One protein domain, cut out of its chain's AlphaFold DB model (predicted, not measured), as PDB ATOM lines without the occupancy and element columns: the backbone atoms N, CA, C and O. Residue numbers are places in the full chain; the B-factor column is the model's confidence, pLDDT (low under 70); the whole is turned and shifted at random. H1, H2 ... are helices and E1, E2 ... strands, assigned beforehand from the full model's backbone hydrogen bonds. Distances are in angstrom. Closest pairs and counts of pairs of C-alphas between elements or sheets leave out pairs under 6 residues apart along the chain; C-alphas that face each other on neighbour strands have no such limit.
ATOM      1  N   PHE A 271     -39.524   6.270  46.001       94.25
ATOM      2  CA  PHE A 271     -40.832   6.213  45.350       94.25
ATOM      3  C   PHE A 271     -41.910   5.657  46.291       94.25
ATOM      4  O   PHE A 271     -42.983   6.239  46.443       94.25
ATOM      5  N   ILE A 272     -41.639   4.516  46.937       94.12
ATOM      6  CA  ILE A 272     -42.585   3.871  47.856       94.12
ATOM      7  C   ILE A 272     -41.863   3.002  48.887       94.12
ATOM      8  O   ILE A 272     -40.851   2.369  48.594       94.12
ATOM      9  N   SER A 273     -42.412   2.922  50.095       94.50
ATOM     10  CA  SER A 273     -41.951   1.989  51.129       94.50
ATOM     11  C   SER A 273     -42.827   0.734  51.184       94.50
ATOM     12  O   SER A 273     -44.047   0.812  51.035       94.50
ATOM     13  N   LEU A 274     -42.248  -0.434  51.457       94.81
ATOM     14  CA  LEU A 274     -42.977  -1.691  51.657       94.81
ATOM     15  C   LEU A 274     -42.824  -2.167  53.112       94.81
ATOM     16  O   LEU A 274     -41.688  -2.336  53.562       94.81
ATOM     17  N   PRO A 275     -43.920  -2.406  53.862       95.00
ATOM     18  CA  PRO A 275     -43.824  -2.811  55.262       95.00
ATOM     19  C   PRO A 275     -43.360  -4.268  55.398       95.00
ATOM     20  O   PRO A 275     -43.872  -5.177  54.734       95.00
ATOM     21  N   LEU A 276     -42.403  -4.495  56.294       94.81
ATOM     22  CA  LEU A 276     -41.822  -5.801  56.590       94.81
ATOM     23  C   LEU A 276     -42.453  -6.434  57.836       94.81
ATOM     24  O   LEU A 276     -43.273  -5.841  58.540       94.81
ATOM     25  N   ASN A 277     -42.122  -7.702  58.072       91.31
ATOM     26  CA  ASN A 277     -42.658  -8.475  59.192       91.31
ATOM     27  C   ASN A 277     -42.100  -8.055  60.561       91.31
ATOM     28  O   ASN A 277     -42.771  -8.265  61.564       91.31
ATOM     29  N   ASP A 278     -40.908  -7.461  60.593       89.62
ATOM     30  CA  ASP A 278     -40.255  -6.910  61.786       89.62
ATOM     31  C   ASP A 278     -40.737  -5.488  62.132       89.62
ATOM     32  O   ASP A 278     -40.230  -4.871  63.064       89.62
ATOM     33  N   GLY A 279     -41.708  -4.956  61.379       86.81
ATOM     34  CA  GLY A 279     -42.228  -3.597  61.541       86.81
ATOM     35  C   GLY A 279     -41.401  -2.520  60.838       86.81
ATOM     36  O   GLY A 279     -41.858  -1.384  60.747       86.81
ATOM     37  N   SER A 280     -40.232  -2.860  60.290       93.50
ATOM     38  CA  SER A 280     -39.434  -1.922  59.502       93.50
ATOM     39  C   SER A 280     -39.995  -1.745  58.085       93.50
ATOM     40  O   SER A 280     -40.769  -2.566  57.587       93.50
ATOM     41  N   GLU A 281     -39.593  -0.672  57.408       93.69
ATOM     42  CA  GLU A 281     -39.949  -0.433  56.009       93.69
ATOM     43  C   GLU A 281     -38.766  -0.715  55.069       93.69
ATOM     44  O   GLU A 281     -37.598  -0.465  55.388       93.69
ATOM     45  N   PHE A 282     -39.073  -1.268  53.895       93.75
ATOM     46  CA  PHE A 282     -38.150  -1.403  52.774       93.75
ATOM     47  C   PHE A 282     -38.420  -0.294  51.755       93.75
ATOM     48  O   PHE A 282     -39.464  -0.301  51.107       93.75
ATOM     49  N   SER A 283     -37.487   0.643  51.616       94.44
ATOM     50  CA  SER A 283     -37.593   1.763  50.680       94.44
ATOM     51  C   SER A 283     -37.238   1.327  49.258       94.44
ATOM     52  O   SER A 283     -36.146   0.814  49.014       94.44
ATOM     53  N   VAL A 284     -38.158   1.542  48.321       93.25
ATOM     54  CA  VAL A 284     -37.930   1.393  46.882       93.25
ATOM     55  C   VAL A 284     -37.553   2.769  46.336       93.25
ATOM     56  O   VAL A 284     -38.387   3.676  46.332       93.25
ATOM     57  N   THR A 285     -36.293   2.939  45.934       95.00
ATOM     58  CA  THR A 285     -35.792   4.182  45.325       95.00
ATOM     59  C   THR A 285     -36.200   4.273  43.860       95.00
ATOM     60  O   THR A 285     -36.480   3.254  43.230       95.00
ATOM     61  N   GLU A 286     -36.220   5.481  43.298       92.56
ATOM     62  CA  GLU A 286     -36.493   5.685  41.869       92.56
ATOM     63  C   GLU A 286     -35.483   4.948  40.977       92.56
ATOM     64  O   GLU A 286     -35.861   4.426  39.935       92.56
ATOM     65  N   ALA A 287     -34.226   4.791  41.407       91.44
ATOM     66  CA  ALA A 287     -33.247   3.979  40.679       91.44
ATOM     67  C   ALA A 287     -33.693   2.510  40.548       91.44
ATOM     68  O   ALA A 287     -33.581   1.913  39.477       91.44
ATOM     69  N   LEU A 288     -34.258   1.943  41.620       90.38
ATOM     70  CA  LEU A 288     -34.785   0.579  41.619       90.38
ATOM     71  C   LEU A 288     -36.081   0.457  40.798       90.38
ATOM     72  O   LEU A 288     -36.331  -0.592  40.207       90.38
ATOM     73  N   VAL A 289     -36.899   1.515  40.744       94.56
ATOM     74  CA  VAL A 289     -38.066   1.576  39.848       94.56
ATOM     75  C   VAL A 289     -37.606   1.502  38.394       94.56
ATOM     76  O   VAL A 289     -38.080   0.631  37.671       94.56
ATOM     77  N   THR A 290     -36.629   2.321  37.998       93.62
ATOM     78  CA  THR A 290     -36.061   2.312  36.639       93.62
ATOM     79  C   THR A 290     -35.445   0.955  36.278       93.62
ATOM     80  O   THR A 290     -35.636   0.463  35.166       93.62
ATOM     81  N   GLU A 291     -34.741   0.306  37.215       94.31
ATOM     82  CA  GLU A 291     -34.214  -1.052  37.013       94.31
ATOM     83  C   GLU A 291     -35.349  -2.052  36.730       94.31
ATOM     84  O   GLU A 291     -35.274  -2.835  35.780       94.31
ATOM     85  N   PHE A 292     -36.437  -2.002  37.504       93.44
ATOM     86  CA  PHE A 292     -37.592  -2.867  37.273       93.44
ATOM     87  C   PHE A 292     -38.346  -2.538  35.981       93.44
ATOM     88  O   PHE A 292     -38.786  -3.471  35.314       93.44
ATOM     89  N   GLU A 293     -38.471  -1.269  35.593       94.50
ATOM     90  CA  GLU A 293     -39.080  -0.868  34.315       94.50
ATOM     91  C   GLU A 293     -38.298  -1.437  33.122       94.50
ATOM     92  O   GLU A 293     -38.898  -1.929  32.167       94.50
ATOM     93  N   SER A 294     -36.962  -1.476  33.208       93.81
ATOM     94  CA  SER A 294     -36.124  -2.108  32.182       93.81
ATOM     95  C   SER A 294     -36.264  -3.634  32.143       93.81
ATOM     96  O   SER A 294     -36.169  -4.221  31.065       93.81
ATOM     97  N   LEU A 295     -36.433  -4.293  33.293       93.50
ATOM     98  CA  LEU A 295     -36.549  -5.756  33.377       93.50
ATOM     99  C   LEU A 295     -37.950  -6.262  32.997       93.50
ATOM    100  O   LEU A 295     -38.088  -7.383  32.495       93.50
ATOM    101  N   TYR A 296     -38.986  -5.453  33.233       92.44
ATOM    102  CA  TYR A 296     -40.390  -5.828  33.067       92.44
ATOM    103  C   TYR A 296     -41.152  -4.850  32.151       92.44
ATOM    104  O   TYR A 296     -42.089  -4.188  32.601       92.44
ATOM    105  N   PRO A 297     -40.801  -4.761  30.853       92.31
ATOM    106  CA  PRO A 297     -41.351  -3.756  29.936       92.31
ATOM    107  C   PRO A 297     -42.854  -3.906  29.651       92.31
ATOM    108  O   PRO A 297     -43.476  -2.985  29.126       92.31
ATOM    109  N   ALA A 298     -43.455  -5.062  29.952       88.38
ATOM    110  CA  ALA A 298     -44.888  -5.288  29.765       88.38
ATOM    111  C   ALA A 298     -45.734  -4.912  30.997       88.38
ATOM    112  O   ALA A 298     -46.951  -5.089  30.964       88.38
ATOM    113  N   VAL A 299     -45.112  -4.433  32.080       91.19
ATOM    114  CA  VAL A 299     -45.753  -4.191  33.380       91.19
ATOM    115  C   VAL A 299     -45.712  -2.705  33.727       91.19
ATOM    116  O   VAL A 299     -44.669  -2.068  33.617       91.19
ATOM    117  N   ASP A 300     -46.822  -2.157  34.228       94.31
ATOM    118  CA  ASP A 300     -46.810  -0.856  34.910       94.31
ATOM    119  C   ASP A 300     -46.191  -1.020  36.308       94.31
ATOM    120  O   ASP A 300     -46.869  -1.276  37.307       94.31
ATOM    121  N   VAL A 301     -44.862  -0.919  36.368       94.62
ATOM    122  CA  VAL A 301     -44.058  -1.146  37.578       94.62
ATOM    123  C   VAL A 301     -44.501  -0.252  38.734       94.62
ATOM    124  O   VAL A 301     -44.620  -0.719  39.871       94.62
ATOM    125  N   ARG A 302     -44.776   1.027  38.468       95.94
ATOM    126  CA  ARG A 302     -45.164   2.006  39.492       95.94
ATOM    127  C   ARG A 302     -46.515   1.653  40.104       95.94
ATOM    128  O   ARG A 302     -46.652   1.689  41.331       95.94
ATOM    129  N   GLN A 303     -47.495   1.286  39.282       95.00
ATOM    130  CA  GLN A 303     -48.800   0.861  39.778       95.00
ATOM    131  C   GLN A 303     -48.719  -0.478  40.524       95.00
ATOM    132  O   GLN A 303     -49.274  -0.608  41.619       95.00
ATOM    133  N   GLU A 304     -47.958  -1.446  40.014       94.69
ATOM    134  CA  GLU A 304     -47.807  -2.745  40.671       94.69
ATOM    135  C   GLU A 304     -47.075  -2.661  42.014       94.69
ATOM    136  O   GLU A 304     -47.404  -3.392  42.951       94.69
ATOM    137  N   LEU A 305     -46.132  -1.733  42.181       96.81
ATOM    138  CA  LEU A 305     -45.515  -1.469  43.484       96.81
ATOM    139  C   LEU A 305     -46.523  -0.914  44.509       96.81
ATOM    140  O   LEU A 305     -46.465  -1.280  45.689       96.81
ATOM    141  N   ARG A 306     -47.490  -0.087  44.084       96.81
ATOM    142  CA  ARG A 306     -48.595   0.362  44.957       96.81
ATOM    143  C   ARG A 306     -49.512  -0.798  45.333       96.81
ATOM    144  O   ARG A 306     -49.843  -0.942  46.512       96.81
ATOM    145  N   ASN A 307     -49.853  -1.657  44.371       94.50
ATOM    146  CA  ASN A 307     -50.649  -2.865  44.607       94.50
ATOM    147  C   ASN A 307     -49.961  -3.785  45.633       94.50
ATOM    148  O   ASN A 307     -50.589  -4.256  46.584       94.50
ATOM    149  N   GLN A 308     -48.643  -3.965  45.509       93.94
ATOM    150  CA  GLN A 308     -47.829  -4.719  46.463       93.94
ATOM    151  C   GLN A 308     -47.849  -4.110  47.873       93.94
ATOM    152  O   GLN A 308     -48.015  -4.851  48.847       93.94
ATOM    153  N   ARG A 309     -47.726  -2.778  48.013       95.81
ATOM    154  CA  ARG A 309     -47.864  -2.103  49.320       95.81
ATOM    155  C   ARG A 309     -49.253  -2.344  49.914       95.81
ATOM    156  O   ARG A 309     -49.344  -2.733  51.077       95.81
ATOM    157  N   GLY A 310     -50.313  -2.171  49.123       92.69
ATOM    158  CA  GLY A 310     -51.694  -2.416  49.549       92.69
ATOM    159  C   GLY A 310     -51.902  -3.841  50.067       92.69
ATOM    160  O   GLY A 310     -52.450  -4.040  51.152       92.69
ATOM    161  N   TRP A 311     -51.361  -4.835  49.362       92.00
ATOM    162  CA  TRP A 311     -51.422  -6.236  49.777       92.00
ATOM    163  C   TRP A 311     -50.713  -6.498  51.118       92.00
ATOM    164  O   TRP A 311     -51.236  -7.211  51.977       92.00
ATOM    165  N   LEU A 312     -49.533  -5.906  51.334       91.44
ATOM    166  CA  LEU A 312     -48.771  -6.065  52.581       91.44
ATOM    167  C   LEU A 312     -49.422  -5.353  53.780       91.44
ATOM    168  O   LEU A 312     -49.253  -5.791  54.926       91.44
ATOM    169  N   LEU A 313     -50.164  -4.272  53.529       90.94
ATOM    170  CA  LEU A 313     -50.971  -3.594  54.542       90.94
ATOM    171  C   LEU A 313     -52.190  -4.435  54.931       90.94
ATOM    172  O   LEU A 313     -52.406  -4.653  56.122       90.94
ATOM    173  N   ALA A 314     -52.914  -4.971  53.943       83.44
ATOM    174  CA  ALA A 314     -54.083  -5.821  54.161       83.44
ATOM    175  C   ALA A 314     -53.739  -7.146  54.859       83.44
ATOM    176  O   ALA A 314     -54.564  -7.684  55.595       83.44
ATOM    177  N   GLN A 315     -52.510  -7.652  54.681       86.25
ATOM    178  CA  GLN A 315     -52.108  -8.970  55.173       86.25
ATOM    179  C   GLN A 315     -50.887  -8.944  56.122       86.25
ATOM    180  O   GLN A 315     -49.823  -9.476  55.777       86.25
ATOM    181  N   PRO A 316     -51.019  -8.428  57.368       89.50
ATOM    182  CA  PRO A 316     -49.901  -8.282  58.308       89.50
ATOM    183  C   PRO A 316     -49.134  -9.578  58.591       89.50
ATOM    184  O   PRO A 316     -47.906  -9.591  58.590       89.50
ATOM    185  N   ARG A 317     -49.849 -10.703  58.737       84.12
ATOM    186  CA  ARG A 317     -49.256 -12.035  58.977       84.12
ATOM    187  C   ARG A 317     -48.437 -12.572  57.795       84.12
ATOM    188  O   ARG A 317     -47.736 -13.565  57.950       84.12
ATOM    189  N   ARG A 318     -48.544 -11.968  56.604       82.38
ATOM    190  CA  ARG A 318     -47.851 -12.407  55.378       82.38
ATOM    191  C   ARG A 318     -46.792 -11.422  54.876       82.38
ATOM    192  O   ARG A 318     -46.273 -11.623  53.766       82.38
ATOM    193  N   ARG A 319     -46.457 -10.400  55.670       91.19
ATOM    194  CA  ARG A 319     -45.353  -9.475  55.378       91.19
ATOM    195  C   ARG A 319     -44.030 -10.225  55.247       91.19
ATOM    196  O   ARG A 319     -43.855 -11.313  55.795       91.19
ATOM    197  N   LYS A 320     -43.119  -9.684  54.442       91.31
ATOM    198  CA  LYS A 320     -41.859 -10.361  54.102       91.31
ATOM    199  C   LYS A 320     -40.751  -9.963  55.063       91.31
ATOM    200  O   LYS A 320     -40.809  -8.909  55.685       91.31
ATOM    201  N   THR A 321     -39.732 -10.810  55.151       93.56
ATOM    202  CA  THR A 321     -38.468 -10.460  55.802       93.56
ATOM    203  C   THR A 321     -37.662  -9.526  54.907       93.56
ATOM    204  O   THR A 321     -37.802  -9.559  53.679       93.56
ATOM    205  N   ARG A 322     -36.735  -8.763  55.496       91.44
ATOM    206  CA  ARG A 322     -35.776  -7.926  54.751       91.44
ATOM    207  C   ARG A 322     -35.039  -8.700  53.649       91.44
ATOM    208  O   ARG A 322     -34.844  -8.181  52.558       91.44
ATOM    209  N   ARG A 323     -34.679  -9.965  53.907       87.75
ATOM    210  CA  ARG A 323     -34.022 -10.852  52.924       87.75
ATOM    211  C   ARG A 323     -34.972 -11.332  51.818       87.75
ATOM    212  O   ARG A 323     -34.534 -11.579  50.700       87.75
ATOM    213  N   GLY A 324     -36.258 -11.503  52.126       87.50
ATOM    214  CA  GLY A 324     -37.251 -12.073  51.213       87.50
ATOM    215  C   GLY A 324     -37.985 -11.059  50.336       87.50
ATOM    216  O   GLY A 324     -38.554 -11.455  49.320       87.50
ATOM    217  N   ILE A 325     -37.980  -9.770  50.695       91.94
ATOM    218  CA  ILE A 325     -38.794  -8.749  50.016       91.94
ATOM    219  C   ILE A 325     -38.430  -8.587  48.535       91.94
ATOM    220  O   ILE A 325     -39.325  -8.549  47.700       91.94
ATOM    221  N   ARG A 326     -37.139  -8.620  48.176       91.19
ATOM    222  CA  ARG A 326     -36.710  -8.516  46.769       91.19
ATOM    223  C   ARG A 326     -37.246  -9.658  45.899       91.19
ATOM    224  O   ARG A 326     -37.718  -9.403  44.801       91.19
ATOM    225  N   ARG A 327     -37.245 -10.900  46.412       89.81
ATOM    226  CA  ARG A 327     -37.819 -12.069  45.708       89.81
ATOM    227  C   ARG A 327     -39.333 -11.967  45.556       89.81
ATOM    228  O   ARG A 327     -39.888 -12.453  44.579       89.81
ATOM    229  N   PHE A 328     -40.000 -11.374  46.544       92.88
ATOM    230  CA  PHE A 328     -41.432 -11.120  46.473       92.88
ATOM    231  C   PHE A 328     -41.761 -10.115  45.366       92.88
ATOM    232  O   PHE A 328     -42.638 -10.410  44.560       92.88
ATOM    233  N   VAL A 329     -41.030  -8.997  45.294       93.06
ATOM    234  CA  VAL A 329     -41.234  -7.965  44.266       93.06
ATOM    235  C   VAL A 329     -40.976  -8.532  42.870       93.06
ATOM    236  O   VAL A 329     -41.865  -8.498  42.026       93.06
ATOM    237  N   SER A 330     -39.813  -9.147  42.630       90.50
ATOM    238  CA  SER A 330     -39.487  -9.701  41.307       90.50
ATOM    239  C   SER A 330     -40.422 -10.844  40.891       90.50
ATOM    240  O   SER A 330     -40.849 -10.919  39.741       90.50
ATOM    241  N   GLY A 331     -40.814 -11.711  41.832       89.25
ATOM    242  CA  GLY A 331     -41.792 -12.772  41.586       89.25
ATOM    243  C   GLY A 331     -43.224 -12.265  41.374       89.25
ATOM    244  O   GLY A 331     -44.045 -12.983  40.805       89.25
ATOM    245  N   TRP A 332     -43.559 -11.059  41.840       93.94
ATOM    246  CA  TRP A 332     -44.808 -10.373  41.501       93.94
ATOM    247  C   TRP A 332     -44.752  -9.843  40.072       93.94
ATOM    248  O   TRP A 332     -45.600 -10.214  39.266       93.94
ATOM    249  N   MET A 333     -43.707  -9.081  39.742       93.88
ATOM    250  CA  MET A 333     -43.552  -8.473  38.419       93.88
ATOM    251  C   MET A 333     -43.459  -9.510  37.295       93.88
ATOM    252  O   MET A 333     -44.094  -9.344  36.263       93.88
ATOM    253  N   CYS A 334     -42.755 -10.627  37.512       89.00
ATOM    254  CA  CYS A 334     -42.679 -11.721  36.537       89.00
ATOM    255  C   CYS A 334     -44.071 -12.286  36.188       89.00
ATOM    256  O   CYS A 334     -44.419 -12.430  35.021       89.00
ATOM    257  N   ARG A 335     -44.916 -12.517  37.203       88.00
ATOM    258  CA  ARG A 335     -46.281 -13.025  36.994       88.00
ATOM    259  C   ARG A 335     -47.179 -12.018  36.281       88.00
ATOM    260  O   ARG A 335     -48.006 -12.436  35.476       88.00
ATOM    261  N   GLU A 336     -47.038 -10.726  36.578       87.81
ATOM    262  CA  GLU A 336     -47.793  -9.685  35.874       87.81
ATOM    263  C   GLU A 336     -47.312  -9.517  34.427       87.81
ATOM    264  O   GLU A 336     -48.143  -9.364  33.537       87.81
ATOM    265  N   GLN A 337     -46.014  -9.673  34.148       88.31
ATOM    266  CA  GLN A 337     -45.484  -9.687  32.780       88.31
ATOM    267  C   GLN A 337     -46.059 -10.855  31.965       88.31
ATOM    268  O   GLN A 337     -46.581 -10.654  30.866       88.31
ATOM    269  N   ASP A 338     -46.052 -12.064  32.529       81.50
ATOM    270  CA  ASP A 338     -46.618 -13.259  31.889       81.50
ATOM    271  C   ASP A 338     -48.143 -13.173  31.702       81.50
ATOM    272  O   ASP A 338     -48.726 -13.882  30.871       81.50
ATOM    273  N   ARG A 339     -48.819 -12.342  32.506       78.69
ATOM    274  CA  ARG A 339     -50.250 -12.054  32.373       78.69
ATOM    275  C   ARG A 339     -50.497 -11.006  31.292       78.69
ATOM    276  O   ARG A 339     -51.333 -11.248  30.429       78.69
ATOM    277  N   ALA A 340     -49.750  -9.905  31.289       65.00
ATOM    278  CA  ALA A 340     -49.853  -8.841  30.292       65.00
ATOM    279  C   ALA A 340     -49.540  -9.340  28.869       65.00
ATOM    280  O   ALA A 340     -50.180  -8.909  27.910       65.00
ATOM    281  N   GLY A 341     -48.625 -10.307  28.723       59.69
ATOM    282  CA  GLY A 341     -48.366 -10.985  27.447       59.69
ATOM    283  C   GLY A 341     -49.547 -11.827  26.941       59.69
ATOM    284  O   GLY A 341     -49.742 -11.952  25.735       59.69
TER     285      GLY A 341
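What this domain is: This is residues 271 to 341 of the 371 residues of the protein "Hypothetical phage protein" of Sodalis glossinidius (strain morsitans) (UniProt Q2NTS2). A small two-stranded hairpin, E1 and E2, has its strand E1 packed beside the helix H2, while the helices H1 and H3 each meet H2 at a steep angle. H1 follows directly on E2 and comes to the first residues of H2, and H3 packs on H2 with its residues 329 to 333. The printed part has 71 residues, with named elements in the order E1, E2, H1, H2, H3; the two-stranded sheet is antiparallel and the class is mostly helix. The whole is compact, with a radius of gyration of the C-alphas of 11.7 A, and rounded, spanning 34 by 24 by 19 A.

Where its parts are: E1, residues 271 to 275, begins with C-alpha 271 at (-40.832, 6.213, 45.350). E2 is residues 281 to 285 and H1 residues 286 to 295. H2, residues 301 to 314, is 19.9 A long. H3, residues 325 to 341, measures 24.6 A and ends with C-alpha 341 at (-48.366, -10.985, 27.447).

How they stand to each other: The hairpin E1 and E2 is antiparallel at 159 degrees; N 274 and O 282 are within hydrogen-bond range at 2.8 A. The closest C-alphas of E1 and H2 are those of Leu 274 and Arg 309, 5.4 A apart. E2 and H2 are apart. H2 touches H1 with residues 301 to 302 alone, closest at the C-alphas of Glu 293 and Val 301, 6.0 A; they run opposite ways at a steep tilt of 69.6 degrees, only just short of about perpendicular. H3 touches H2 with residues 329 to 333 alone, closest at the C-alphas of Val 301 and Met 333, 7.4 A, with a steep tilt of 57 degrees, opposite ways. H1 and H3 are near each other. In H1 and H2 every O i to N i+4 pair is within hydrogen-bond range, in H3 12 of 13.

The domain as a whole: The C-alphas of Asp 278 and Gly 341, the two farthest apart, are 35.5 A from each other. The printed part has no cut and no long link. Mean pLDDT of the printed part is 90.8; residues 340 to 341 are under 70.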